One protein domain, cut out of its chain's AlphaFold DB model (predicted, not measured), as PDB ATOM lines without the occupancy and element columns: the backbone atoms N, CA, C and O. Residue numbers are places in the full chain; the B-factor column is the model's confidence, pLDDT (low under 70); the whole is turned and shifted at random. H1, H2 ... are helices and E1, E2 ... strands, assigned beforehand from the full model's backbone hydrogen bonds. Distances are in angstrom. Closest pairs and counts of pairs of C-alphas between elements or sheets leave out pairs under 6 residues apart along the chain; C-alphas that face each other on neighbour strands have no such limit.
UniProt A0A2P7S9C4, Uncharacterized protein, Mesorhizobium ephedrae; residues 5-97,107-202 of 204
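What this domain is: This is residues 5 to 97 and 107 to 202 of the 204 residues of an uncharacterized protein of Mesorhizobium ephedrae (UniProt A0A2P7S9C4). A strongly twisted sheet of seven strands forms the middle layer, with H1 and H5 packed over one face and H4, with H3 next to it, on the other; short H2 packs over E2 on the same face as H3. The printed part has 189 residues, under half in named elements, with five named helices and seven named strands in the order E1 H1 E2 E3 H2 E4 H3 E5 H4 E6 H5 E7. The sheet is mixed, in the order E3 E2 E1 E4 E5 E6 E7, and the class is mixed, helices and strands. The whole is compact and rounded, with a radius of gyration of the C-alphas of 15.0 A and spans of 42 by 36 by 33 A.

How they stand to each other: Start at E1, residues 5 to 8, parallel to E2, residues 34 to 42, with N 37 and O 6 2.7 A apart, and to E4, residues 76 to 80, with N 7 and O 78 2.7 A apart. E2 forms an antiparallel hairpin with edge strand E3, residues 50 to 55; look at N 40 and O 52, 2.8 A. E5, residues 143 to 147, is parallel to E4, N 147 to O 79 2.8 A, and to E6, residues 167 to 170, N 146 to O 168 2.8 A. Edge strand E7, residues 198 to 201, is antiparallel to E6, N 201 to O 167 2.8 A. H1, residues 15 to 28, is over E1 at a height over the sheet of 8.1 A, and touches H5, residues 179 to 190, at a steep tilt of 46 degrees, the same way; their closest C-alphas are Val 21 and Ile 179, 5.3 A. H3, residues 126 to 136, over none of the strands, touches H4, residues 154 to 163, at a steep tilt of 62 degrees, the same way; their closest C-alphas are Gly 136 and Ala 163, 4.0 A. H2, residues 67 to 71, is over E2 at a height of 8.5 A. Three layers, helices on both faces of the sheet, hold H1 and H5 on one and H3 and H4 on the other. E1, H1, E2 and E5, H4, E6 are strand-helix-strand units, parallel neighbour strands joined through a helix, with right-handed crossovers. H1 to H4 have every O i to N i+4 pair within hydrogen-bond range, H5 6 of 8.

Where its parts are: Find C-alpha 5 at (221.695, 149.161, 197.171), where E1 begins. H1 runs 19.9 A, E2 23.6 A, E3 16.2 A, H3 15.3 A, H4 14.5 A and H5 16.0 A. E7 ends at C-alpha 201, (202.336, 150.375, 199.558).

The domain as a whole: The C-alphas farthest apart are those of Ile 97 and Lys 193, 45.0 A. Residues 98 to 106 are not printed; C-alphas 97 and 107 are 10.6 A apart across the cut. The link from E3 to H2 is long. Residues 42 to 50, 94 to 97 and 107 to 111 have pLDDT under 70.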
ATOM      1  N   ALA A   5     221.076 148.001 196.537       97.94
ATOM      2  CA  ALA A   5     221.695 149.161 197.171       97.94
ATOM      3  C   ALA A   5     221.105 149.321 198.577       97.94
ATOM      4  O   ALA A   5     219.903 149.535 198.714       97.94
ATOM      5  N   VAL A   6     221.926 149.199 199.617       98.25
ATOM      6  CA  VAL A   6     221.491 149.379 201.009       98.25
ATOM      7  C   VAL A   6     221.964 150.735 201.498       98.25
ATOM      8  O   VAL A   6     223.151 151.013 201.448       98.25
ATOM      9  N   ILE A   7     221.056 151.568 201.981       97.88
ATOM     10  CA  ILE A   7     221.336 152.910 202.481       97.88
ATOM     11  C   ILE A   7     221.223 152.895 204.006       97.88
ATOM     12  O   ILE A   7     220.219 152.437 204.554       97.88
ATOM     13  N   VAL A   8     222.238 153.410 204.691       97.19
ATOM     14  CA  VAL A   8     222.309 153.478 206.155       97.19
ATOM     15  C   VAL A   8     222.678 154.893 206.625       97.19
ATOM     16  O   VAL A   8     223.218 155.681 205.841       97.19
ATOM     17  N   PRO A   9     222.415 155.239 207.897       94.88
ATOM     18  CA  PRO A   9     222.825 156.515 208.468       94.88
ATOM     19  C   PRO A   9     224.337 156.729 208.397       94.88
ATOM     20  O   PRO A   9     225.119 155.784 208.504       94.88
ATOM     21  N   GLY A  10     224.750 157.988 208.248       91.50
ATOM     22  CA  GLY A  10     226.162 158.388 208.229       91.50
ATOM     23  C   GLY A  10     226.843 158.406 209.584       91.50
ATOM     24  O   GLY A  10     228.064 158.280 209.677       91.50
ATOM     25  N   ASP A  11     226.042 158.604 210.625       89.38
ATOM     26  CA  ASP A  11     226.463 158.792 212.001       89.38
ATOM     27  C   ASP A  11     225.306 158.437 212.956       89.38
ATOM     28  O   ASP A  11     224.207 158.075 212.528       89.38
ATOM     29  N   GLY A  12     225.574 158.508 214.261       88.19
ATOM     30  CA  GLY A  12     224.606 158.205 215.311       88.19
ATOM     31  C   GLY A  12     225.003 157.019 216.189       88.19
ATOM     32  O   GLY A  12     225.979 156.322 215.901       88.19
ATOM     33  N   PRO A  13     224.254 156.778 217.279       88.88
ATOM     34  CA  PRO A  13     224.576 155.731 218.249       88.88
ATOM     35  C   PRO A  13     224.537 154.319 217.645       88.88
ATOM     36  O   PRO A  13     225.372 153.485 217.994       88.88
ATOM     37  N   ASP A  14     223.629 154.074 216.697       92.50
ATOM     38  CA  ASP A  14     223.401 152.752 216.099       92.50
ATOM     39  C   ASP A  14     224.024 152.577 214.706       92.50
ATOM     40  O   ASP A  14     223.881 151.514 214.102       92.50
ATOM     41  N   GLN A  15     224.752 153.579 214.196       94.12
ATOM     42  CA  GLN A  15     225.302 153.594 212.831       94.12
ATOM     43  C   GLN A  15     226.028 152.287 212.475       94.12
ATOM     44  O   GLN A  15     225.724 151.652 211.468       94.12
ATOM     45  N   LYS A  16     226.948 151.832 213.336       96.38
ATOM     46  CA  LYS A  16     227.717 150.599 213.098       96.38
ATOM     47  C   LYS A  16     226.847 149.344 213.078       96.38
ATOM     48  O   LYS A  16     227.205 148.370 212.425       96.38
ATOM     49  N   ASN A  17     225.738 149.333 213.815       97.56
ATOM     50  CA  ASN A  17     224.815 148.203 213.799       97.56
ATOM     51  C   ASN A  17     224.000 148.198 212.501       97.56
ATOM     52  O   ASN A  17     223.866 147.141 211.891       97.56
ATOM     53  N   PHE A  18     223.551 149.360 212.019       97.56
ATOM     54  CA  PHE A  18     222.894 149.469 210.712       97.56
ATOM     55  C   PHE A  18     223.820 149.084 209.554       97.56
ATOM     56  O   PHE A  18     223.403 148.329 208.679       97.56
ATOM     57  N   GLU A  19     225.084 149.522 209.576       97.56
ATOM     58  CA  GLU A  19     226.103 149.087 208.610       97.56
ATOM     59  C   GLU A  19     226.249 147.558 208.611       97.56
ATOM     60  O   GLU A  19     226.122 146.934 207.561       97.56
ATOM     61  N   ARG A  20     226.405 146.939 209.791       98.19
ATOM     62  CA  ARG A  20     226.493 145.473 209.929       98.19
ATOM     63  C   ARG A  20     225.252 144.752 209.417       98.19
ATOM     64  O   ARG A  20     225.384 143.708 208.785       98.19
ATOM     65  N   VAL A  21     224.056 145.278 209.684       98.44
ATOM     66  CA  VAL A  21     222.807 144.734 209.132       98.44
ATOM     67  C   VAL A  21     222.828 144.821 207.610       98.44
ATOM     68  O   VAL A  21     222.551 143.828 206.945       98.44
ATOM     69  N   GLY A  22     223.210 145.966 207.043       98.00
ATOM     70  CA  GLY A  22     223.312 146.128 205.596       98.00
ATOM     71  C   GLY A  22     224.306 145.159 204.956       98.00
ATOM     72  O   GLY A  22     223.973 144.499 203.972       98.00
ATOM     73  N   GLU A  23     225.494 145.014 205.542       98.00
ATOM     74  CA  GLU A  23     226.518 144.068 205.086       98.00
ATOM     75  C   GLU A  23     226.016 142.620 205.163       98.00
ATOM     76  O   GLU A  23     226.219 141.832 204.233       98.00
ATOM     77  N   ASP A  24     225.319 142.272 206.247       98.31
ATOM     78  CA  ASP A  24     224.731 140.952 206.432       98.31
ATOM     79  C   ASP A  24     223.663 140.643 205.380       98.31
ATOM     80  O   ASP A  24     223.672 139.554 204.801       98.31
ATOM     81  N   LEU A  25     222.779 141.601 205.089       98.00
ATOM     82  CA  LEU A  25     221.753 141.466 204.059       98.00
ATOM     83  C   LEU A  25     222.383 141.301 202.672       98.00
ATOM     84  O   LEU A  25     222.019 140.380 201.938       98.00
ATOM     85  N   VAL A  26     223.372 142.132 202.325       97.44
ATOM     86  CA  VAL A  26     224.106 142.012 201.054       97.44
ATOM     87  C   VAL A  26     224.734 140.627 200.926       97.44
ATOM     88  O   VAL A  26     224.576 139.969 199.896       97.44
ATOM     89  N   LYS A  27     225.410 140.147 201.972       96.75
ATOM     90  CA  LYS A  27     226.096 138.854 201.953       96.75
ATOM     91  C   LYS A  27     225.128 137.671 201.896       96.75
ATOM     92  O   LYS A  27     225.316 136.781 201.071       96.75
ATOM     93  N   ASN A  28     224.127 137.642 202.773       97.25
ATOM     94  CA  ASN A  28     223.331 136.438 203.030       97.25
ATOM     95  C   ASN A  28     221.991 136.408 202.289       97.25
ATOM     96  O   ASN A  28     221.460 135.321 202.078       97.25
ATOM     97  N   VAL A  29     221.450 137.560 201.886       97.38
ATOM     98  CA  VAL A  29     220.188 137.636 201.128       97.38
ATOM     99  C   VAL A  29     220.460 137.893 199.647       97.38
ATOM    100  O   VAL A  29     219.909 137.210 198.787       97.38
ATOM    101  N   TYR A  30     221.375 138.814 199.339       96.50
ATOM    102  CA  TYR A  30     221.708 139.193 197.958       96.50
ATOM    103  C   TYR A  30     222.946 138.465 197.395       96.50
ATOM    104  O   TYR A  30     223.369 138.709 196.257       96.50
ATOM    105  N   GLY A  31     223.528 137.541 198.167       95.12
ATOM    106  CA  GLY A  31     224.650 136.691 197.755       95.12
ATOM    107  C   GLY A  31     225.895 137.475 197.341       95.12
ATOM    108  O   GLY A  31     226.542 137.131 196.353       95.12
ATOM    109  N   GLY A  32     226.179 138.574 198.040       95.12
ATOM    110  CA  GLY A  32     227.290 139.484 197.756       95.12
ATOM    111  C   GLY A  32     227.049 140.445 196.587       95.12
ATOM    112  O   GLY A  32     227.940 141.216 196.250       95.12
ATOM    113  N   ASN A  33     225.864 140.433 195.967       95.56
ATOM    114  CA  ASN A  33     225.520 141.353 194.882       95.56
ATOM    115  C   ASN A  33     224.847 142.595 195.462       95.56
ATOM    116  O   ASN A  33     223.640 142.776 195.363       95.56
ATOM    117  N   GLY A  34     225.614 143.455 196.107       96.56
ATOM    118  CA  GLY A  34     225.074 144.686 196.657       96.56
ATOM    119  C   GLY A  34     226.160 145.599 197.176       96.56
ATOM    120  O   GLY A  34     227.317 145.195 197.281       96.56
ATOM    121  N   ILE A  35     225.774 146.832 197.479       97.94
ATOM    122  CA  ILE A  35     226.655 147.818 198.097       97.94
ATOM    123  C   ILE A  35     225.898 148.475 199.241       97.94
ATOM    124  O   ILE A  35     224.741 148.876 199.085       97.94
ATOM    125  N   VAL A  36     226.560 148.568 200.390       98.19
ATOM    126  CA  VAL A  36     226.096 149.371 201.518       98.19
ATOM    127  C   VAL A  36     226.641 150.782 201.344       98.19
ATOM    128  O   VAL A  36     227.842 150.964 201.157       98.19
ATOM    129  N   TYR A  37     225.765 151.771 201.415       97.62
ATOM    130  CA  TYR A  37     226.051 153.191 201.318       97.62
ATOM    131  C   TYR A  37     225.662 153.864 202.617       97.62
ATOM    132  O   TYR A  37     224.529 153.718 203.071       97.62
ATOM    133  N   LYS A  38     226.569 154.650 203.184       95.38
ATOM    134  CA  LYS A  38     226.229 155.555 204.275       95.38
ATOM    135  C   LYS A  38     225.920 156.940 203.723       95.38
ATOM    136  O   LYS A  38     226.643 157.442 202.857       95.38
ATOM    137  N   CYS A  39     224.860 157.557 204.229       92.25
ATOM    138  CA  CYS A  39     224.537 158.940 203.902       92.25
ATOM    139  C   CYS A  39     225.569 159.886 204.513       92.25
ATOM    140  O   CYS A  39     225.941 159.736 205.669       92.25
ATOM    141  N   VAL A  40     226.004 160.900 203.779       87.69
ATOM    142  CA  VAL A  40     226.860 161.964 204.307       87.69
ATOM    143  C   VAL A  40     226.279 163.297 203.886       87.69
ATOM    144  O   VAL A  40     226.039 163.531 202.709       87.69
ATOM    145  N   PHE A  41     226.058 164.194 204.839       77.62
ATOM    146  CA  PHE A  41     225.608 165.545 204.533       77.62
ATOM    147  C   PHE A  41     226.798 166.366 204.033       77.62
ATOM    148  O   PHE A  41     227.647 166.791 204.820       77.62
ATOM    149  N   ALA A  42     226.885 166.568 202.717       64.19
ATOM    150  CA  ALA A  42     227.871 167.454 202.126       64.19
ATOM    151  C   ALA A  42     227.325 168.886 202.169       64.19
ATOM    152  O   ALA A  42     226.237 169.164 201.673       64.19
ATOM    153  N   ASN A  43     228.118 169.796 202.735       56.56
ATOM    154  CA  ASN A  43     227.821 171.222 202.874       56.56
ATOM    155  C   ASN A  43     226.731 171.552 203.921       56.56
ATOM    156  O   ASN A  43     225.533 171.412 203.694       56.56
ATOM    157  N   GLN A  44     227.164 172.055 205.082       55.78
ATOM    158  CA  GLN A  44     226.287 172.594 206.131       55.78
ATOM    159  C   GLN A  44     225.961 174.081 205.896       55.78
ATOM    160  O   GLN A  44     225.905 174.864 206.844       55.78
ATOM    161  N   SER A  45     225.789 174.515 204.642       51.22
ATOM    162  CA  SER A  45     225.222 175.846 204.407       51.22
ATOM    163  C   SER A  45     223.739 175.819 204.797       51.22
ATOM    164  O   SER A  45     223.064 174.800 204.650       51.22
ATOM    165  N   ARG A  46     223.231 176.921 205.362       52.56
ATOM    166  CA  ARG A  46     221.887 176.984 205.970       52.56
ATOM    167  C   ARG A  46     220.736 176.743 204.982       52.56
ATOM    168  O   ARG A  46     219.634 176.450 205.427       52.56
ATOM    169  N   ASP A  47     221.003 176.830 203.678       51.34
ATOM    170  CA  ASP A  47     219.959 176.914 202.650       51.34
ATOM    171  C   ASP A  47     219.801 175.640 201.806       51.34
ATOM    172  O   ASP A  47     218.733 175.421 201.237       51.34
ATOM    173  N   PHE A  48     220.824 174.779 201.723       50.91
ATOM    174  CA  PHE A  48     220.762 173.547 200.931       50.91
ATOM    175  C   PHE A  48     221.572 172.423 201.575       50.91
ATOM    176  O   PHE A  48     222.788 172.520 201.723       50.91
ATOM    177  N   HIS A  49     220.896 171.323 201.901       62.00
ATOM    178  CA  HIS A  49     221.534 170.101 202.380       62.00
ATOM    179  C   HIS A  49     221.636 169.117 201.228       62.00
ATOM    180  O   HIS A  49     220.626 168.619 200.733       62.00
ATOM    181  N   TYR A  50     222.862 168.861 200.782       69.31
ATOM    182  CA  TYR A  50     223.126 167.793 199.835       69.31
ATOM    183  C   TYR A  50     223.452 166.523 200.615       69.31
ATOM    184  O   TYR A  50     224.334 166.527 201.474       69.31
ATOM    185  N   ILE A  51     222.754 165.432 200.307       82.50
ATOM    186  CA  ILE A  51     223.172 164.108 200.754       82.50
ATOM    187  C   ILE A  51     224.020 163.474 199.682       82.50
ATOM    188  O   ILE A  51     223.558 163.216 198.573       82.50
ATOM    189  N   ASP A  52     225.246 163.182 200.075       88.19
ATOM    190  CA  ASP A  52     226.107 162.267 199.368       88.19
ATOM    191  C   ASP A  52     225.948 160.842 199.906       88.19
ATOM    192  O   ASP A  52     225.514 160.618 201.039       88.19
ATOM    193  N   MET A  53     226.318 159.871 199.083       93.19
ATOM    194  CA  MET A  53     226.245 158.450 199.400       93.19
ATOM    195  C   MET A  53     227.633 157.849 199.263       93.19
ATOM    196  O   MET A  53     228.118 157.628 198.153       93.19
ATOM    197  N   LEU A  54     228.273 157.564 200.396       94.06
ATOM    198  CA  LEU A  54     229.604 156.969 200.398       94.06
ATOM    199  C   LEU A  54     229.505 155.449 200.551       94.06
ATOM    200  O   LEU A  54     228.856 154.984 201.490       94.06
ATOM    201  N   PRO A  55     230.157 154.662 199.681       96.12
ATOM    202  CA  PRO A  55     230.174 153.215 199.830       96.12
ATOM    203  C   PRO A  55     230.930 152.821 201.107       96.12
ATOM    204  O   PRO A  55     232.029 153.306 201.382       96.12
ATOM    205  N   VAL A  56     230.326 151.930 201.885       92.56
ATOM    206  CA  VAL A  56     230.918 151.271 203.061       92.56
ATOM    207  C   VAL A  56     231.565 149.946 202.654       92.56
ATOM    208  O   VAL A  56     232.589 149.557 203.208       92.56
ATOM    209  N   SER A  57     231.014 149.282 201.634       86.62
ATOM    210  CA  SER A  57     231.529 148.031 201.079       86.62
ATOM    211  C   SER A  57     232.098 148.223 199.672       86.62
ATOM    212  O   SER A  57     231.676 149.107 198.927       86.62
ATOM    213  N   ALA A  58     233.030 147.354 199.272       87.62
ATOM    214  CA  ALA A  58     233.509 147.314 197.894       87.62
ATOM    215  C   ALA A  58     232.379 146.937 196.923       87.62
ATOM    216  O   ALA A  58     231.478 146.165 197.264       87.62
ATOM    217  N   ALA A  59     232.452 147.454 195.698       88.19
ATOM    218  CA  ALA A  59     231.512 147.097 194.651       88.19
ATOM    219  C   ALA A  59     231.683 145.630 194.210       88.19
ATOM    220  O   ALA A  59     232.819 145.147 194.101       88.19
ATOM    221  N   PRO A  60     230.586 144.919 193.889       85.50
ATOM    222  CA  PRO A  60     230.665 143.573 193.342       85.50
ATOM    223  C   PRO A  60     231.511 143.544 192.064       85.50
ATOM    224  O   PRO A  60     231.355 144.393 191.185       85.50
ATOM    225  N   ASN A  61     232.391 142.546 191.945       82.69
ATOM    226  CA  ASN A  61     233.209 142.284 190.752       82.69
ATOM    227  C   ASN A  61     234.085 143.466 190.279       82.69
ATOM    228  O   ASN A  61     234.398 143.552 189.095       82.69
ATOM    229  N   GLY A  62     234.472 144.380 191.176       79.75
ATOM    230  CA  GLY A  62     235.290 145.546 190.816       79.75
ATOM    231  C   GLY A  62     234.540 146.610 190.006       79.75
ATOM    232  O   GLY A  62     235.180 147.432 189.355       79.75
ATOM    233  N   GLY A  63     233.202 146.587 190.027       83.38
ATOM    234  CA  GLY A  63     232.370 147.639 189.444       83.38
ATOM    235  C   GLY A  63     232.531 148.989 190.150       83.38
ATOM    236  O   GLY A  63     233.329 149.155 191.073       83.38
ATOM    237  N   SER A  64     231.748 149.979 189.728       89.12
ATOM    238  CA  SER A  64     231.777 151.291 190.371       89.12
ATOM    239  C   SER A  64     231.200 151.255 191.783       89.12
ATOM    240  O   SER A  64     230.147 150.664 192.022       89.12
ATOM    241  N   GLY A  65     231.878 151.936 192.708       90.94
ATOM    242  CA  GLY A  65     231.370 152.213 194.049       90.94
ATOM    243  C   GLY A  65     230.432 153.421 194.110       90.94
ATOM    244  O   GLY A  65     229.892 153.693 195.175       90.94
ATOM    245  N   SER A  66     230.232 154.158 193.010       95.19
ATOM    246  CA  SER A  66     229.319 155.307 192.970       95.19
ATOM    247  C   SER A  66     227.870 154.856 193.144       95.19
ATOM    248  O   SER A  66     227.407 153.950 192.451       95.19
ATOM    249  N   PHE A  67     227.134 155.506 194.049       95.31
ATOM    250  CA  PHE A  67     225.714 155.218 194.270       95.31
ATOM    251  C   PHE A  67     224.885 155.414 193.000       95.31
ATOM    252  O   PHE A  67     224.103 154.540 192.626       95.31
ATOM    253  N   LEU A  68     225.100 156.532 192.303       93.00
ATOM    254  CA  LEU A  68     224.355 156.860 191.088       93.00
ATOM    255  C   LEU A  68     224.595 155.830 189.986       93.00
ATOM    256  O   LEU A  68     223.656 155.448 189.297       93.00
ATOM    257  N   GLU A  69     225.832 155.353 189.836       94.69
ATOM    258  CA  GLU A  69     226.170 154.349 188.823       94.69
ATOM    259  C   GLU A  69     225.635 152.966 189.201       94.69
ATOM    260  O   GLU A  69     225.087 152.261 188.354       94.69
ATOM    261  N   PHE A  70     225.722 152.582 190.476       96.06
ATOM    262  CA  PHE A  70     225.217 151.289 190.928       96.06
ATOM    263  C   PHE A  70     223.687 151.187 190.853       96.06
ATOM    264  O   PHE A  70     223.153 150.109 190.580       96.06
ATOM    265  N   LEU A  71     222.962 152.300 191.002       95.31
ATOM    266  CA  LEU A  71     221.507 152.325 190.815       95.31
ATOM    267  C   LEU A  71     221.064 151.863 189.417       95.31
ATOM    268  O   LEU A  71     219.983 151.291 189.288       95.31
ATOM    269  N   PHE A  72     221.896 152.003 188.376       94.06
ATOM    270  CA  PHE A  72     221.572 151.478 187.039       94.06
ATOM    271  C   PHE A  72     221.433 149.953 187.004       94.06
ATOM    272  O   PHE A  72     220.778 149.411 186.111       94.06
ATOM    273  N   VAL A  73     222.045 149.246 187.957       94.94
ATOM    274  CA  VAL A  73     221.985 147.782 188.045       94.94
ATOM    275  C   VAL A  73     221.207 147.279 189.256       94.94
ATOM    276  O   VAL A  73     220.774 146.124 189.236       94.94
ATOM    277  N   ALA A  74     221.002 148.122 190.271       96.88
ATOM    278  CA  ALA A  74     220.237 147.793 191.464       96.88
ATOM    279  C   ALA A  74     218.779 147.459 191.121       96.88
ATOM    280  O   ALA A  74     218.070 148.225 190.469       96.88
ATOM    281  N   THR A  75     218.332 146.300 191.597       97.56
ATOM    282  CA  THR A  75     216.937 145.848 191.490       97.56
ATOM    283  C   THR A  75     216.112 146.184 192.722       97.56
ATOM    284  O   THR A  75     214.895 146.327 192.631       97.56
ATOM    285  N   CYS A  76     216.782 146.353 193.860       98.00
ATOM    286  CA  CYS A  76     216.183 146.712 195.132       98.00
ATOM    287  C   CYS A  76     216.995 147.834 195.778       98.00
ATOM    288  O   CYS A  76     218.228 147.775 195.797       98.00
ATOM    289  N   VAL A  77     216.304 148.824 196.340       98.44
ATOM    290  CA  VAL A  77     216.912 149.805 197.243       98.44
ATOM    291  C   VAL A  77     216.355 149.591 198.642       98.44
ATOM    292  O   VAL A  77     215.144 149.500 198.821       98.44
ATOM    293  N   LEU A  78     217.231 149.489 199.634       98.31
ATOM    294  CA  LEU A  78     216.858 149.329 201.032       98.31
ATOM    295  C   LEU A  78     217.309 150.547 201.826       98.31
ATOM    296  O   LEU A  78     218.384 151.077 201.567       98.31
ATOM    297  N   THR A  79     216.545 150.941 202.836       97.75
ATOM    298  CA  THR A  79     217.042 151.818 203.906       97.75
ATOM    299  C   THR A  79     217.047 151.044 205.212       97.75
ATOM    300  O   THR A  79     216.034 150.427 205.515       97.75
ATOM    301  N   VAL A  80     218.124 151.100 205.997       97.69
ATOM    302  CA  VAL A  80     218.175 150.542 207.361       97.69
ATOM    303  C   VAL A  80     218.410 151.683 208.337       97.69
ATOM    304  O   VAL A  80     219.511 152.216 208.386       97.69
ATOM    305  N   SER A  81     217.383 152.094 209.075       96.38
ATOM    306  CA  SER A  81     217.468 153.236 209.990       96.38
ATOM    307  C   SER A  81     216.326 153.225 211.012       96.38
ATOM    308  O   SER A  81     215.365 152.467 210.899       96.38
ATOM    309  N   HIS A  82     216.406 154.106 212.005       93.69
ATOM    310  CA  HIS A  82     215.238 154.511 212.777       93.69
ATOM    311  C   HIS A  82     214.286 155.340 211.910       93.69
ATOM    312  O   HIS A  82     214.703 156.217 211.153       93.69
ATOM    313  N   VAL A  83     212.996 155.063 212.045       89.12
ATOM    314  CA  VAL A  83     211.891 155.759 211.375       89.12
ATOM    315  C   VAL A  83     210.790 155.948 212.428       89.12
ATOM    316  O   VAL A  83     210.735 155.191 213.396       89.12
ATOM    317  N   GLY A  84     209.965 156.980 212.286       79.62
ATOM    318  CA  GLY A  84     208.719 157.143 213.041       79.62
ATOM    319  C   GLY A  84     207.529 157.215 212.084       79.62
ATOM    320  O   GLY A  84     207.717 157.444 210.892       79.62
ATOM    321  N   GLU A  85     206.303 157.055 212.585       73.62
ATOM    322  CA  GLU A  85     205.076 156.946 211.773       73.62
ATOM    323  C   GLU A  85     204.910 157.994 210.650       73.62
ATOM    324  O   GLU A  85     204.445 157.679 209.549       73.62
ATOM    325  N   LEU A  86     205.259 159.254 210.923       78.62
ATOM    326  CA  LEU A  86     205.115 160.384 209.992       78.62
ATOM    327  C   LEU A  86     206.447 160.835 209.386       78.62
ATOM    328  O   LEU A  86     206.489 161.787 208.599       78.62
ATOM    329  N   ASP A  87     207.519 160.148 209.742       82.12
ATOM    330  CA  ASP A  87     208.880 160.607 209.571       82.12
ATOM    331  C   ASP A  87     209.576 159.865 208.433       82.12
ATOM    332  O   ASP A  87     209.229 158.744 208.063       82.12
ATOM    333  N   GLY A  88     210.592 160.513 207.866       89.12
ATOM    334  CA  GLY A  88     211.546 159.820 207.007       89.12
ATOM    335  C   GLY A  88     212.591 159.071 207.840       89.12
ATOM    336  O   GLY A  88     212.678 159.266 209.054       89.12
ATOM    337  N   PRO A  89     213.442 158.256 207.202       92.75
ATOM    338  CA  PRO A  89     214.551 157.614 207.892       92.75
ATOM    339  C   PRO A  89     215.519 158.650 208.465       92.75
ATOM    340  O   PRO A  89     215.878 159.627 207.801       92.75
ATOM    341  N   ILE A  90     215.960 158.411 209.698       91.81
ATOM    342  CA  ILE A  90     216.950 159.234 210.391       91.81
ATOM    343  C   ILE A  90     218.334 158.884 209.837       91.81
ATOM    344  O   ILE A  90     218.928 157.882 210.217       91.81
ATOM    345  N   MET A  91     218.857 159.688 208.918       91.25
ATOM    346  CA  MET A  91     220.132 159.434 208.238       91.25
ATOM    347  C   MET A  91     221.330 160.160 208.860       91.25
ATOM    348  O   MET A  91     222.471 159.881 208.488       91.25
ATOM    349  N   SER A  92     221.091 161.056 209.820       85.19
ATOM    350  CA  SER A  92     222.131 161.684 210.638       85.19
ATOM    351  C   SER A  92     221.569 162.138 211.988       85.19
ATOM    352  O   SER A  92     220.385 162.422 212.141       85.19
ATOM    353  N   TYR A  93     222.441 162.208 212.979       74.94
ATOM    354  CA  TYR A  93     222.245 162.787 214.301       74.94
ATOM    355  C   TYR A  93     223.018 164.098 214.462       74.94
ATOM    356  O   TYR A  93     222.992 164.684 215.550       74.94
ATOM    357  N   LEU A  94     223.680 164.586 213.404       67.62
ATOM    358  CA  LEU A  94     224.323 165.891 213.405       67.62
ATOM    359  C   LEU A  94     223.288 166.960 213.764       67.62
ATOM    360  O   LEU A  94     222.326 167.225 213.048       67.62
ATOM    361  N   THR A  95     223.499 167.587 214.911       57.34
ATOM    362  CA  THR A  95     222.932 168.897 215.214       57.34
ATOM    363  C   THR A  95     223.805 169.942 214.518       57.34
ATOM    364  O   THR A  95     225.031 169.802 214.603       57.34
ATOM    365  N   PRO A  96     223.241 170.976 213.862       54.38
ATOM    366  CA  PRO A  96     224.027 172.053 213.264       54.38
ATOM    367  C   PRO A  96     225.124 172.551 214.212       54.38
ATOM    368  O   PRO A  96     224.904 172.685 215.417       54.38
ATOM    369  N   ILE A  97     226.318 172.795 213.667       50.03
ATOM    370  CA  ILE A  97     227.558 173.076 214.414       50.03
ATOM    371  C   ILE A  97     227.536 174.412 215.193       50.03
ATOM    372  O   ILE A  97     228.455 174.677 215.967       50.03
ATOM    373  N   ALA A 107     216.237 171.471 217.453       52.41
ATOM    374  CA  ALA A 107     217.291 171.227 216.475       52.41
ATOM    375  C   ALA A 107     216.612 170.625 215.244       52.41
ATOM    376  O   ALA A 107     216.022 169.550 215.315       52.41
ATOM    377  N   ASP A 108     216.615 171.395 214.169       63.75
ATOM    378  CA  ASP A 108     215.785 171.186 213.001       63.75
ATOM    379  C   ASP A 108     215.875 169.732 212.496       63.75
ATOM    380  O   ASP A 108     216.882 169.265 211.969       63.75
ATOM    381  N   TRP A 109     214.806 168.977 212.726       67.31
ATOM    382  CA  TRP A 109     214.696 167.551 212.418       67.31
ATOM    383  C   TRP A 109     214.930 167.262 210.927       67.31
ATOM    384  O   TRP A 109     215.310 166.142 210.578       67.31
ATOM    385  N   ARG A 110     214.827 168.281 210.062       66.88
ATOM    386  CA  ARG A 110     215.182 168.215 208.637       66.88
ATOM    387  C   ARG A 110     216.647 167.813 208.409       66.88
ATOM    388  O   ARG A 110     216.934 167.150 207.417       66.88
ATOM    389  N   TYR A 111     217.558 168.132 209.338       68.44
ATOM    390  CA  TYR A 111     218.958 167.672 209.293       68.44
ATOM    391  C   TYR A 111     219.100 166.179 209.568       68.44
ATOM    392  O   TYR A 111     220.042 165.542 209.108       68.44
ATOM    393  N   ARG A 112     218.169 165.614 210.336       80.94
ATOM    394  CA  ARG A 112     218.203 164.205 210.714       80.94
ATOM    395  C   ARG A 112     217.497 163.331 209.696       80.94
ATOM    396  O   ARG A 112     217.948 162.224 209.431       80.94
ATOM    397  N   GLN A 113     216.413 163.834 209.115       87.56
ATOM    398  CA  GLN A 113     215.518 163.094 208.232       87.56
ATOM    399  C   GLN A 113     215.403 163.804 206.878       87.56
ATOM    400  O   GLN A 113     214.460 164.548 206.639       87.56
ATOM    401  N   PRO A 114     216.338 163.592 205.955       86.56
ATOM    402  CA  PRO A 114     216.438 164.386 204.726       86.56
ATOM    403  C   PRO A 114     215.282 164.205 203.743       86.56
ATOM    404  O   PRO A 114     214.999 165.086 202.933       86.56
ATOM    405  N   TRP A 115     214.614 163.056 203.804       91.50
ATOM    406  CA  TRP A 115     213.503 162.703 202.921       91.50
ATOM    407  C   TRP A 115     212.214 162.556 203.715       91.50
ATOM    408  O   TRP A 115     211.445 161.633 203.474       91.50
ATOM    409  N   HIS A 116     212.023 163.412 204.710       89.81
ATOM    410  CA  HIS A 116     210.857 163.418 205.576       89.81
ATOM    411  C   HIS A 116     209.541 163.754 204.849       89.81
ATOM    412  O   HIS A 116     209.532 164.207 203.700       89.81
ATOM    413  N   THR A 117     208.405 163.588 205.535       90.75
ATOM    414  CA  THR A 117     207.098 164.061 205.040       90.75
ATOM    415  C   THR A 117     206.871 165.535 205.365       90.75
ATOM    416  O   THR A 117     207.502 166.099 206.253       90.75
ATOM    417  N   ASN A 118     205.919 166.190 204.708       84.94
ATOM    418  CA  ASN A 118     205.524 167.573 205.006       84.94
ATOM    419  C   ASN A 118     204.795 167.762 206.367       84.94
ATOM    420  O   ASN A 118     203.979 168.672 206.502       84.94
ATOM    421  N   GLY A 119     205.016 166.878 207.347       77.06
ATOM    422  CA  GLY A 119     204.381 166.876 208.671       77.06
ATOM    423  C   GLY A 119     202.955 166.313 208.695       77.06
ATOM    424  O   GLY A 119     202.468 165.917 209.746       77.06
ATOM    425  N   THR A 120     202.276 166.223 207.544       82.00
ATOM    426  CA  THR A 120     200.926 165.626 207.453       82.00
ATOM    427  C   THR A 120     200.947 164.136 207.101       82.00
ATOM    428  O   THR A 120     199.911 163.464 207.170       82.00
ATOM    429  N   GLY A 121     202.105 163.619 206.674       82.25
ATOM    430  CA  GLY A 121     202.234 162.272 206.120       82.25
ATOM    431  C   GLY A 121     201.502 162.076 204.788       82.25
ATOM    432  O   GLY A 121     201.160 160.952 204.448       82.25
ATOM    433  N   ARG A 122     201.182 163.152 204.053       87.62
ATOM    434  CA  ARG A 122     200.500 163.054 202.747       87.62
ATOM    435  C   ARG A 122     201.449 163.159 201.561       87.62
ATOM    436  O   ARG A 122     201.119 162.693 200.475       87.62
ATOM    437  N   GLN A 123     202.570 163.846 201.747       92.81
ATOM    438  CA  GLN A 123     203.569 164.092 200.713       92.81
ATOM    439  C   GLN A 123     204.956 164.155 201.346       92.81
ATOM    440  O   GLN A 123     205.102 164.555 202.505       92.81
ATOM    441  N   LEU A 124     205.969 163.803 200.561       93.44
ATOM    442  CA  LEU A 124     207.368 164.027 200.906       93.44
ATOM    443  C   LEU A 124     207.706 165.519 200.832       93.44
ATOM    444  O   LEU A 124     207.054 166.288 200.122       93.44
ATOM    445  N   CYS A 125     208.759 165.931 201.534       90.31
ATOM    446  CA  CYS A 125     209.403 167.204 201.242       90.31
ATOM    447  C   CYS A 125     209.924 167.219 199.786       90.31
ATOM    448  O   CYS A 125     210.189 166.151 199.225       90.31
ATOM    449  N   PRO A 126     210.112 168.395 199.155       90.69
ATOM    450  CA  PRO A 126     210.527 168.469 197.750       90.69
ATOM    451  C   PRO A 126     211.803 167.680 197.430       90.69
ATOM    452  O   PRO A 126     211.886 167.033 196.390       90.69
ATOM    453  N   TYR A 127     212.786 167.687 198.336       86.94
ATOM    454  CA  TYR A 127     214.026 166.930 198.153       86.94
ATOM    455  C   TYR A 127     213.808 165.416 198.269       86.94
ATOM    456  O   TYR A 127     214.307 164.663 197.435       86.94
ATOM    457  N   GLY A 128     213.017 164.970 199.251       91.50
ATOM    458  CA  GLY A 128     212.610 163.572 199.381       91.50
ATOM    459  C   GLY A 128     211.865 163.074 198.151       91.50
ATOM    460  O   GLY A 128     212.181 162.009 197.635       91.50
ATOM    461  N   ASP A 129     210.929 163.869 197.634       95.38
ATOM    462  CA  ASP A 129     210.193 163.529 196.416       95.38
ATOM    463  C   ASP A 129     211.115 163.407 195.193       95.38
ATOM    464  O   ASP A 129     211.015 162.455 194.424       95.38
ATOM    465  N   LEU A 130     212.064 164.329 195.013       94.50
ATOM    466  CA  LEU A 130     213.035 164.229 193.921       94.50
ATOM    467  C   LEU A 130     213.931 162.991 194.053       94.50
ATOM    468  O   LEU A 130     214.181 162.308 193.058       94.50
ATOM    469  N   PHE A 131     214.392 162.691 195.267       94.50
ATOM    470  CA  PHE A 131     215.241 161.538 195.549       94.50
ATOM    471  C   PHE A 131     214.529 160.212 195.247       94.50
ATOM    472  O   PHE A 131     215.057 159.372 194.514       94.50
ATOM    473  N   TRP A 132     213.306 160.037 195.746       97.31
ATOM    474  CA  TRP A 132     212.545 158.807 195.529       97.31
ATOM    475  C   TRP A 132     212.067 158.660 194.079       97.31
ATOM    476  O   TRP A 132     212.146 157.555 193.537       97.31
ATOM    477  N   LYS A 133     211.711 159.755 193.388       97.88
ATOM    478  CA  LYS A 133     211.512 159.753 191.923       97.88
ATOM    479  C   LYS A 133     212.751 159.291 191.170       97.88
ATOM    480  O   LYS A 133     212.629 158.557 190.192       97.88
ATOM    481  N   PHE A 134     213.934 159.742 191.580       96.62
ATOM    482  CA  PHE A 134     215.186 159.349 190.941       96.62
ATOM    483  C   PHE A 134     215.448 157.846 191.099       96.62
ATOM    484  O   PHE A 134     215.707 157.177 190.101       96.62
ATOM    485  N   ILE A 135     215.282 157.303 192.311       97.75
ATOM    486  CA  ILE A 135     215.374 155.856 192.565       97.75
ATOM    487  C   ILE A 135     214.350 155.082 191.730       97.75
ATOM    488  O   ILE A 135     214.703 154.119 191.057       97.75
ATOM    489  N   GLY A 136     213.090 155.515 191.733       97.75
ATOM    490  CA  GLY A 136     212.009 154.847 191.011       97.75
ATOM    491  C   GLY A 136     212.165 154.838 189.488       97.75
ATOM    492  O   GLY A 136     211.659 153.951 188.810       97.75
ATOM    493  N   ARG A 137     212.902 155.810 188.938       97.56
ATOM    494  CA  ARG A 137     213.231 155.897 187.507       97.56
ATOM    495  C   ARG A 137     214.503 155.143 187.128       97.56
ATOM    496  O   ARG A 137     214.827 155.088 185.940       97.56
ATOM    497  N   ALA A 138     215.236 154.590 188.091       97.19
ATOM    498  CA  ALA A 138     216.406 153.786 187.791       97.19
ATOM    499  C   ALA A 138     215.981 152.527 187.005       97.19
ATOM    500  O   ALA A 138     215.032 151.843 187.388       97.19
ATOM    501  N   PRO A 139     216.673 152.180 185.906       95.88
ATOM    502  CA  PRO A 139     216.156 151.275 184.871       95.88
ATOM    503  C   PRO A 139     215.899 149.841 185.340       95.88
ATOM    504  O   PRO A 139     215.208 149.084 184.660       95.88
ATOM    505  N   ARG A 140     216.498 149.436 186.462       96.75
ATOM    506  CA  ARG A 140     216.372 148.084 187.011       96.75
ATOM    507  C   ARG A 140     215.682 148.029 188.360       96.75
ATOM    508  O   ARG A 140     215.347 146.928 188.787       96.75
ATOM    509  N   THR A 141     215.469 149.166 189.017       97.88
ATOM    510  CA  THR A 141     214.886 149.190 190.356       97.88
ATOM    511  C   THR A 141     213.400 148.886 190.262       97.88
ATOM    512  O   THR A 141     212.645 149.597 189.610       97.88
ATOM    513  N   THR A 142     212.980 147.800 190.905       97.12
ATOM    514  CA  THR A 142     211.587 147.336 190.878       97.12
ATOM    515  C   THR A 142     210.915 147.412 192.240       97.12
ATOM    516  O   THR A 142     209.708 147.206 192.327       97.12
ATOM    517  N   LYS A 143     211.680 147.691 193.301       97.06
ATOM    518  CA  LYS A 143     211.182 147.750 194.674       97.06
ATOM    519  C   LYS A 143     212.063 148.566 195.606       97.06
ATOM    520  O   LYS A 143     213.279 148.655 195.416       97.06
ATOM    521  N   ILE A 144     211.428 149.082 196.653       98.56
ATOM    522  CA  ILE A 144     212.078 149.747 197.783       98.56
ATOM    523  C   ILE A 144     211.667 149.050 199.083       98.56
ATOM    524  O   ILE A 144     210.491 148.749 199.271       98.56
ATOM    525  N   ILE A 145     212.608 148.816 199.997       98.00
ATOM    526  CA  ILE A 145     212.330 148.248 201.323       98.00
ATOM    527  C   ILE A 145     212.802 149.222 202.407       98.00
ATOM    528  O   ILE A 145     213.985 149.545 202.502       98.00
ATOM    529  N   LEU A 146     211.880 149.674 203.249       97.44
ATOM    530  CA  LEU A 146     212.128 150.622 204.326       97.44
ATOM    531  C   LEU A 146     212.239 149.880 205.665       97.44
ATOM    532  O   LEU A 146     211.239 149.607 206.326       97.44
ATOM    533  N   LEU A 147     213.461 149.548 206.078       96.62
ATOM    534  CA  LEU A 147     213.747 148.847 207.331       96.62
ATOM    535  C   LEU A 147     213.918 149.856 208.474       96.62
ATOM    536  O   LEU A 147     215.019 150.338 208.740       96.62
ATOM    537  N   GLY A 148     212.805 150.180 209.122       94.50
ATOM    538  CA  GLY A 148     212.721 151.080 210.267       94.50
ATOM    539  C   GLY A 148     211.330 151.037 210.887       94.50
ATOM    540  O   GLY A 148     210.378 150.639 210.220       94.50
ATOM    541  N   CYS A 149     211.215 151.407 212.163       93.19
ATOM    542  CA  CYS A 149     209.942 151.395 212.889       93.19
ATOM    543  C   CYS A 149     208.868 152.199 212.148       93.19
ATOM    544  O   CYS A 149     209.125 153.322 211.730       93.19
ATOM    545  N   GLU A 150     207.664 151.640 212.014       92.75
ATOM    546  CA  GLU A 150     206.482 152.356 211.498       92.75
ATOM    547  C   GLU A 150     206.634 152.930 210.070       92.75
ATOM    548  O   GLU A 150     205.792 153.707 209.612       92.75
ATOM    549  N   SER A 151     207.673 152.524 209.331       93.81
ATOM    550  CA  SER A 151     207.966 153.002 207.978       93.81
ATOM    551  C   SER A 151     206.893 152.628 206.950       93.81
ATOM    552  O   SER A 151     206.744 153.322 205.944       93.81
ATOM    553  N   GLY A 152     206.150 151.546 207.203       91.00
ATOM    554  CA  GLY A 152     205.070 151.004 206.373       91.00
ATOM    555  C   GLY A 152     203.765 151.794 206.443       91.00
ATOM    556  O   GLY A 152     202.884 151.579 205.617       91.00
ATOM    557  N   ASN A 153     203.654 152.738 207.382       89.94
ATOM    558  CA  ASN A 153     202.467 153.568 207.545       89.94
ATOM    559  C   ASN A 153     202.403 154.656 206.452       89.94
ATOM    560  O   ASN A 153     202.442 154.392 205.249       89.94
ATOM    561  N   ARG A 154     202.292 155.929 206.834       90.56
ATOM    562  CA  ARG A 154     202.097 157.016 205.860       90.56
ATOM    563  C   ARG A 154     203.321 157.260 204.983       90.56
ATOM    564  O   ARG A 154     203.183 157.685 203.833       90.56
ATOM    565  N   TYR A 155     204.509 156.998 205.520       94.38
ATOM    566  CA  TYR A 155     205.756 157.245 204.815       94.38
ATOM    567  C   TYR A 155     205.910 156.356 203.572       94.38
ATOM    568  O   TYR A 155     206.120 156.889 202.480       94.38
ATOM    569  N   ALA A 156     205.717 155.036 203.694       95.44
ATOM    570  CA  ALA A 156     205.803 154.106 202.565       95.44
ATOM    571  C   ALA A 156     204.863 154.480 201.411       95.44
ATOM    572  O   ALA A 156     205.284 154.437 200.256       95.44
ATOM    573  N   GLN A 157     203.635 154.926 201.698       95.94
ATOM    574  CA  GLN A 157     202.710 155.380 200.655       95.94
ATOM    575  C   GLN A 157     203.224 156.630 199.928       95.94
ATOM    576  O   GLN A 157     203.123 156.725 198.702       95.94
ATOM    577  N   CYS A 158     203.813 157.582 200.655       96.50
ATOM    578  CA  CYS A 158     204.416 158.768 200.049       96.50
ATOM    579  C   CYS A 158     205.605 158.397 199.146       96.50
ATOM    580  O   CYS A 158     205.730 158.932 198.041       96.50
ATOM    581  N   VAL A 159     206.450 157.459 199.592       97.56
ATOM    582  CA  VAL A 159     207.571 156.935 198.799       97.56
ATOM    583  C   VAL A 159     207.065 156.186 197.566       97.56
ATOM    584  O   VAL A 159     207.579 156.425 196.479       97.56
ATOM    585  N   ALA A 160     206.028 155.352 197.691       98.00
ATOM    586  CA  ALA A 160     205.466 154.587 196.576       98.00
ATOM    587  C   ALA A 160     204.899 155.507 195.491       98.00
ATOM    588  O   ALA A 160     205.177 155.325 194.307       98.00
ATOM    589  N   ASN A 161     204.176 156.553 195.893       97.81
ATOM    590  CA  ASN A 161     203.630 157.545 194.967       97.81
ATOM    591  C   ASN A 161     204.726 158.341 194.247       97.81
ATOM    592  O   ASN A 161     204.598 158.639 193.062       97.81
ATOM    593  N   SER A 162     205.812 158.677 194.945       97.88
ATOM    594  CA  SER A 162     206.938 159.409 194.368       97.88
ATOM    595  C   SER A 162     207.789 158.530 193.440       97.88
ATOM    596  O   SER A 162     208.064 158.907 192.301       97.88
ATOM    597  N   ALA A 163     208.149 157.327 193.887       98.25
ATOM    598  CA  ALA A 163     208.981 156.390 193.142       98.25
ATOM    599  C   ALA A 163     208.216 155.631 192.044       98.25
ATOM    600  O   ALA A 163     208.832 155.047 191.158       98.25
ATOM    601  N   THR A 164     206.881 155.626 192.063       98.00
ATOM    602  CA  THR A 164     206.028 154.888 191.109       98.00
ATOM    603  C   THR A 164     206.323 153.383 191.039       98.00
ATOM    604  O   THR A 164     206.071 152.728 190.031       98.00
ATOM    605  N   ILE A 165     206.837 152.824 192.136       97.94
ATOM    606  CA  ILE A 165     207.131 151.400 192.326       97.94
ATOM    607  C   ILE A 165     206.680 150.966 193.727       97.94
ATOM    608  O   ILE A 165     206.458 151.824 194.586       97.94
ATOM    609  N   PRO A 166     206.526 149.659 193.988       97.62
ATOM    610  CA  PRO A 166     206.038 149.184 195.273       97.62
ATOM    611  C   PRO A 166     207.077 149.384 196.382       97.62
ATOM    612  O   PRO A 166     208.289 149.255 196.162       97.62
ATOM    613  N   VAL A 167     206.584 149.682 197.582       97.81
ATOM    614  CA  VAL A 167     207.402 149.963 198.767       97.81
ATOM    615  C   VAL A 167     206.964 149.071 199.917       97.81
ATOM    616  O   VAL A 167     205.787 149.046 200.269       97.81
ATOM    617  N   TRP A 168     207.914 148.363 200.516       97.38
ATOM    618  CA  TRP A 168     207.708 147.556 201.715       97.38
ATOM    619  C   TRP A 168     208.168 148.336 202.943       97.38
ATOM    620  O   TRP A 168     209.216 148.977 202.895       97.38
ATOM    621  N   GLY A 169     207.440 148.248 204.052       96.12
ATOM    622  CA  GLY A 169     207.831 148.876 205.317       96.12
ATOM    623  C   GLY A 169     207.159 148.223 206.520       96.12
ATOM    624  O   GLY A 169     206.253 147.412 206.351       96.12
ATOM    625  N   PHE A 170     207.612 148.548 207.731       94.88
ATOM    626  CA  PHE A 170     207.049 148.003 208.967       94.88
ATOM    627  C   PHE A 170     205.845 148.813 209.440       94.88
ATOM    628  O   PHE A 170     205.933 150.029 209.562       94.88
ATOM    629  N   ASP A 171     204.757 148.144 209.803       93.25
ATOM    630  CA  ASP A 171     203.557 148.809 210.342       93.25
ATOM    631  C   ASP A 171     203.705 149.198 211.823       93.25
ATOM    632  O   ASP A 171     202.889 149.927 212.379       93.25
ATOM    633  N   HIS A 172     204.743 148.682 212.480       92.31
ATOM    634  CA  HIS A 172     204.967 148.786 213.917       92.31
ATOM    635  C   HIS A 172     206.454 148.984 214.229       92.31
ATOM    636  O   HIS A 172     207.310 148.987 213.338       92.31
ATOM    637  N   SER A 173     206.771 149.157 215.511       90.25
ATOM    638  CA  SER A 173     208.155 149.217 215.981       90.25
ATOM    639  C   SER A 173     208.916 147.924 215.665       90.25
ATOM    640  O   SER A 173     208.397 146.827 215.858       90.25
ATOM    641  N   CYS A 174     210.161 148.050 215.199       92.31
ATOM    642  CA  CYS A 174     211.017 146.927 214.828       92.31
ATOM    643  C   CYS A 174     212.468 147.150 215.283       92.31
ATOM    644  O   CYS A 174     212.936 148.281 215.408       92.31
ATOM    645  N   ALA A 175     213.220 146.068 215.478       93.56
ATOM    646  CA  ALA A 175     214.646 146.137 215.786       93.56
ATOM    647  C   ALA A 175     215.488 146.277 214.501       93.56
ATOM    648  O   ALA A 175     216.172 145.341 214.094       93.56
ATOM    649  N   ALA A 176     215.443 147.439 213.837       94.38
ATOM    650  CA  ALA A 176     216.142 147.679 212.559       94.38
ATOM    651  C   ALA A 176     217.670 147.465 212.622       94.38
ATOM    652  O   ALA A 176     218.295 147.128 211.619       94.38
ATOM    653  N   ALA A 177     218.267 147.623 213.806       96.00
ATOM    654  CA  ALA A 177     219.690 147.404 214.070       96.00
ATOM    655  C   ALA A 177     220.055 145.935 214.391       96.00
ATOM    656  O   ALA A 177     221.198 145.662 214.754       96.00
ATOM    657  N   ASP A 178     219.109 144.993 214.289       97.50
ATOM    658  CA  ASP A 178     219.311 143.584 214.633       97.50
ATOM    659  C   ASP A 178     219.268 142.656 213.406       97.50
ATOM    660  O   ASP A 178     218.264 142.541 212.698       97.50
ATOM    661  N   ILE A 179     220.364 141.923 213.189       98.25
ATOM    662  CA  ILE A 179     220.520 140.971 212.078       98.25
ATOM    663  C   ILE A 179     219.519 139.817 212.186       98.25
ATOM    664  O   ILE A 179     218.963 139.390 211.168       98.25
ATOM    665  N   ALA A 180     219.298 139.297 213.399       97.19
ATOM    666  CA  ALA A 180     218.433 138.139 213.612       97.19
ATOM    667  C   ALA A 180     216.975 138.446 213.241       97.19
ATOM    668  O   ALA A 180     216.274 137.571 212.735       97.19
ATOM    669  N   THR A 181     216.560 139.700 213.420       95.62
ATOM    670  CA  THR A 181     215.255 140.210 213.003       95.62
ATOM    671  C   THR A 181     215.213 140.532 211.507       95.62
ATOM    672  O   THR A 181     214.307 140.082 210.806       95.62
ATOM    673  N   MET A 182     216.182 141.290 210.982       97.31
ATOM    674  CA  MET A 182     216.093 141.814 209.611       97.31
ATOM    675  C   MET A 182     216.309 140.748 208.535       97.31
ATOM    676  O   MET A 182     215.614 140.753 207.517       97.31
ATOM    677  N   ARG A 183     217.233 139.798 208.736       97.50
ATOM    678  CA  ARG A 183     217.564 138.812 207.695       97.50
ATOM    679  C   ARG A 183     216.364 137.937 207.295       97.50
ATOM    680  O   ARG A 183     216.111 137.841 206.089       97.50
ATOM    681  N   PRO A 184     215.612 137.304 208.223       96.31
ATOM    682  CA  PRO A 184     214.445 136.502 207.856       96.31
ATOM    683  C   PRO A 184     213.370 137.317 207.131       96.31
ATOM    684  O   PRO A 184     212.790 136.825 206.167       96.31
ATOM    685  N   ILE A 185     213.155 138.569 207.548       96.00
ATOM    686  CA  ILE A 185     212.137 139.455 206.974       96.00
ATOM    687  C   ILE A 185     212.475 139.801 205.526       96.00
ATOM    688  O   ILE A 185     211.664 139.554 204.633       96.00
ATOM    689  N   VAL A 186     213.687 140.302 205.267       96.75
ATOM    690  CA  VAL A 186     214.112 140.655 203.904       96.75
ATOM    691  C   VAL A 186     214.156 139.411 203.019       96.75
ATOM    692  O   VAL A 186     213.646 139.445 201.904       96.75
ATOM    693  N   SER A 187     214.651 138.276 203.526       96.56
ATOM    694  CA  SER A 187     214.611 137.001 202.788       96.56
ATOM    695  C   SER A 187     213.180 136.581 202.434       96.56
ATOM    696  O   SER A 187     212.932 136.046 201.355       96.56
ATOM    697  N   GLY A 188     212.225 136.820 203.337       95.25
ATOM    698  CA  GLY A 188     210.808 136.558 203.122       95.25
ATOM    699  C   GLY A 188     210.205 137.437 202.027       95.25
ATOM    700  O   GLY A 188     209.566 136.906 201.121       95.25
ATOM    701  N   ILE A 189     210.470 138.748 202.072       94.62
ATOM    702  CA  ILE A 189     210.049 139.713 201.043       94.62
ATOM    703  C   ILE A 189     210.625 139.322 199.676       94.62
ATOM    704  O   ILE A 189     209.892 139.227 198.693       94.62
ATOM    705  N   GLU A 190     211.925 139.033 199.614       94.44
ATOM    706  CA  GLU A 190     212.610 138.602 198.390       94.44
ATOM    707  C   GLU A 190     212.072 137.268 197.849       94.44
ATOM    708  O   GLU A 190     211.994 137.072 196.638       94.44
ATOM    709  N   GLY A 191     211.640 136.371 198.736       93.19
ATOM    710  CA  GLY A 191     210.986 135.109 198.391       93.19
ATOM    711  C   GLY A 191     209.494 135.220 198.056       93.19
ATOM    712  O   GLY A 191     208.850 134.183 197.902       93.19
ATOM    713  N   GLY A 192     208.926 136.430 197.992       89.19
ATOM    714  CA  GLY A 192     207.508 136.656 197.688       89.19
ATOM    715  C   GLY A 192     206.544 136.233 198.803       89.19
ATOM    716  O   GLY A 192     205.365 136.000 198.544       89.19
ATOM    717  N   LYS A 193     207.028 136.098 200.041       85.81
ATOM    718  CA  LYS A 193     206.218 135.711 201.201       85.81
ATOM    719  C   LYS A 193     205.738 136.951 201.945       85.81
ATOM    720  O   LYS A 193     206.544 137.815 202.284       85.81
ATOM    721  N   SER A 194     204.455 136.986 202.307       78.94
ATOM    722  CA  SER A 194     203.947 137.956 203.283       78.94
ATOM    723  C   SER A 194     204.700 137.809 204.608       78.94
ATOM    724  O   SER A 194     204.883 136.687 205.088       78.94
ATOM    725  N   GLN A 195     205.129 138.923 205.196       86.19
ATOM    726  CA  GLN A 195     205.768 138.959 206.512       86.19
ATOM    727  C   GLN A 195     204.838 139.673 207.491       86.19
ATOM    728  O   GLN A 195     204.245 140.693 207.147       86.19
ATOM    729  N   ASN A 196     204.692 139.131 208.700       82.62
ATOM    730  CA  ASN A 196     203.834 139.743 209.711       82.62
ATOM    731  C   ASN A 196     204.324 141.156 210.046       82.62
ATOM    732  O   ASN A 196     205.496 141.350 210.364       82.62
ATOM    733  N   GLY A 197     203.402 142.118 209.970       85.50
ATOM    734  CA  GLY A 197     203.642 143.530 210.259       85.50
ATOM    735  C   GLY A 197     204.605 144.233 209.299       85.50
ATOM    736  O   GLY A 197     205.174 145.262 209.667       85.50
ATOM    737  N   ILE A 198     204.769 143.676 208.094       93.50
ATOM    738  CA  ILE A 198     205.248 144.391 206.913       93.50
ATOM    739  C   ILE A 198     204.057 144.637 205.991       93.50
ATOM    740  O   ILE A 198     203.392 143.682 205.575       93.50
ATOM    741  N   SER A 199     203.848 145.885 205.595       93.69
ATOM    742  CA  SER A 199     202.892 146.254 204.554       93.69
ATOM    743  C   SER A 199     203.585 146.517 203.222       93.69
ATOM    744  O   SER A 199     204.799 146.731 203.143       93.69
ATOM    745  N   VAL A 200     202.787 146.481 202.154       95.69
ATOM    746  CA  VAL A 200     203.198 146.891 200.810       95.69
ATOM    747  C   VAL A 200     202.330 148.062 200.386       95.69
ATOM    748  O   VAL A 200     201.117 147.918 200.244       95.69
ATOM    749  N   SER A 201     202.964 149.205 200.158       95.94
ATOM    750  CA  SER A 201     202.336 150.375 199.558       95.94
ATOM    751  C   SER A 201     202.513 150.336 198.043       95.94
ATOM    752  O   SER A 201     203.633 150.202 197.541       95.94
ATOM    753  N   TRP A 202     201.405 150.468 197.317       96.12
ATOM    754  CA  TRP A 202     201.388 150.565 195.858       96.12
ATOM    755  C   TRP A 202     201.170 152.020 195.435       96.12
ATOM    756  O   TRP A 202     200.448 152.735 196.135       96.12
TER     757      TRP A 202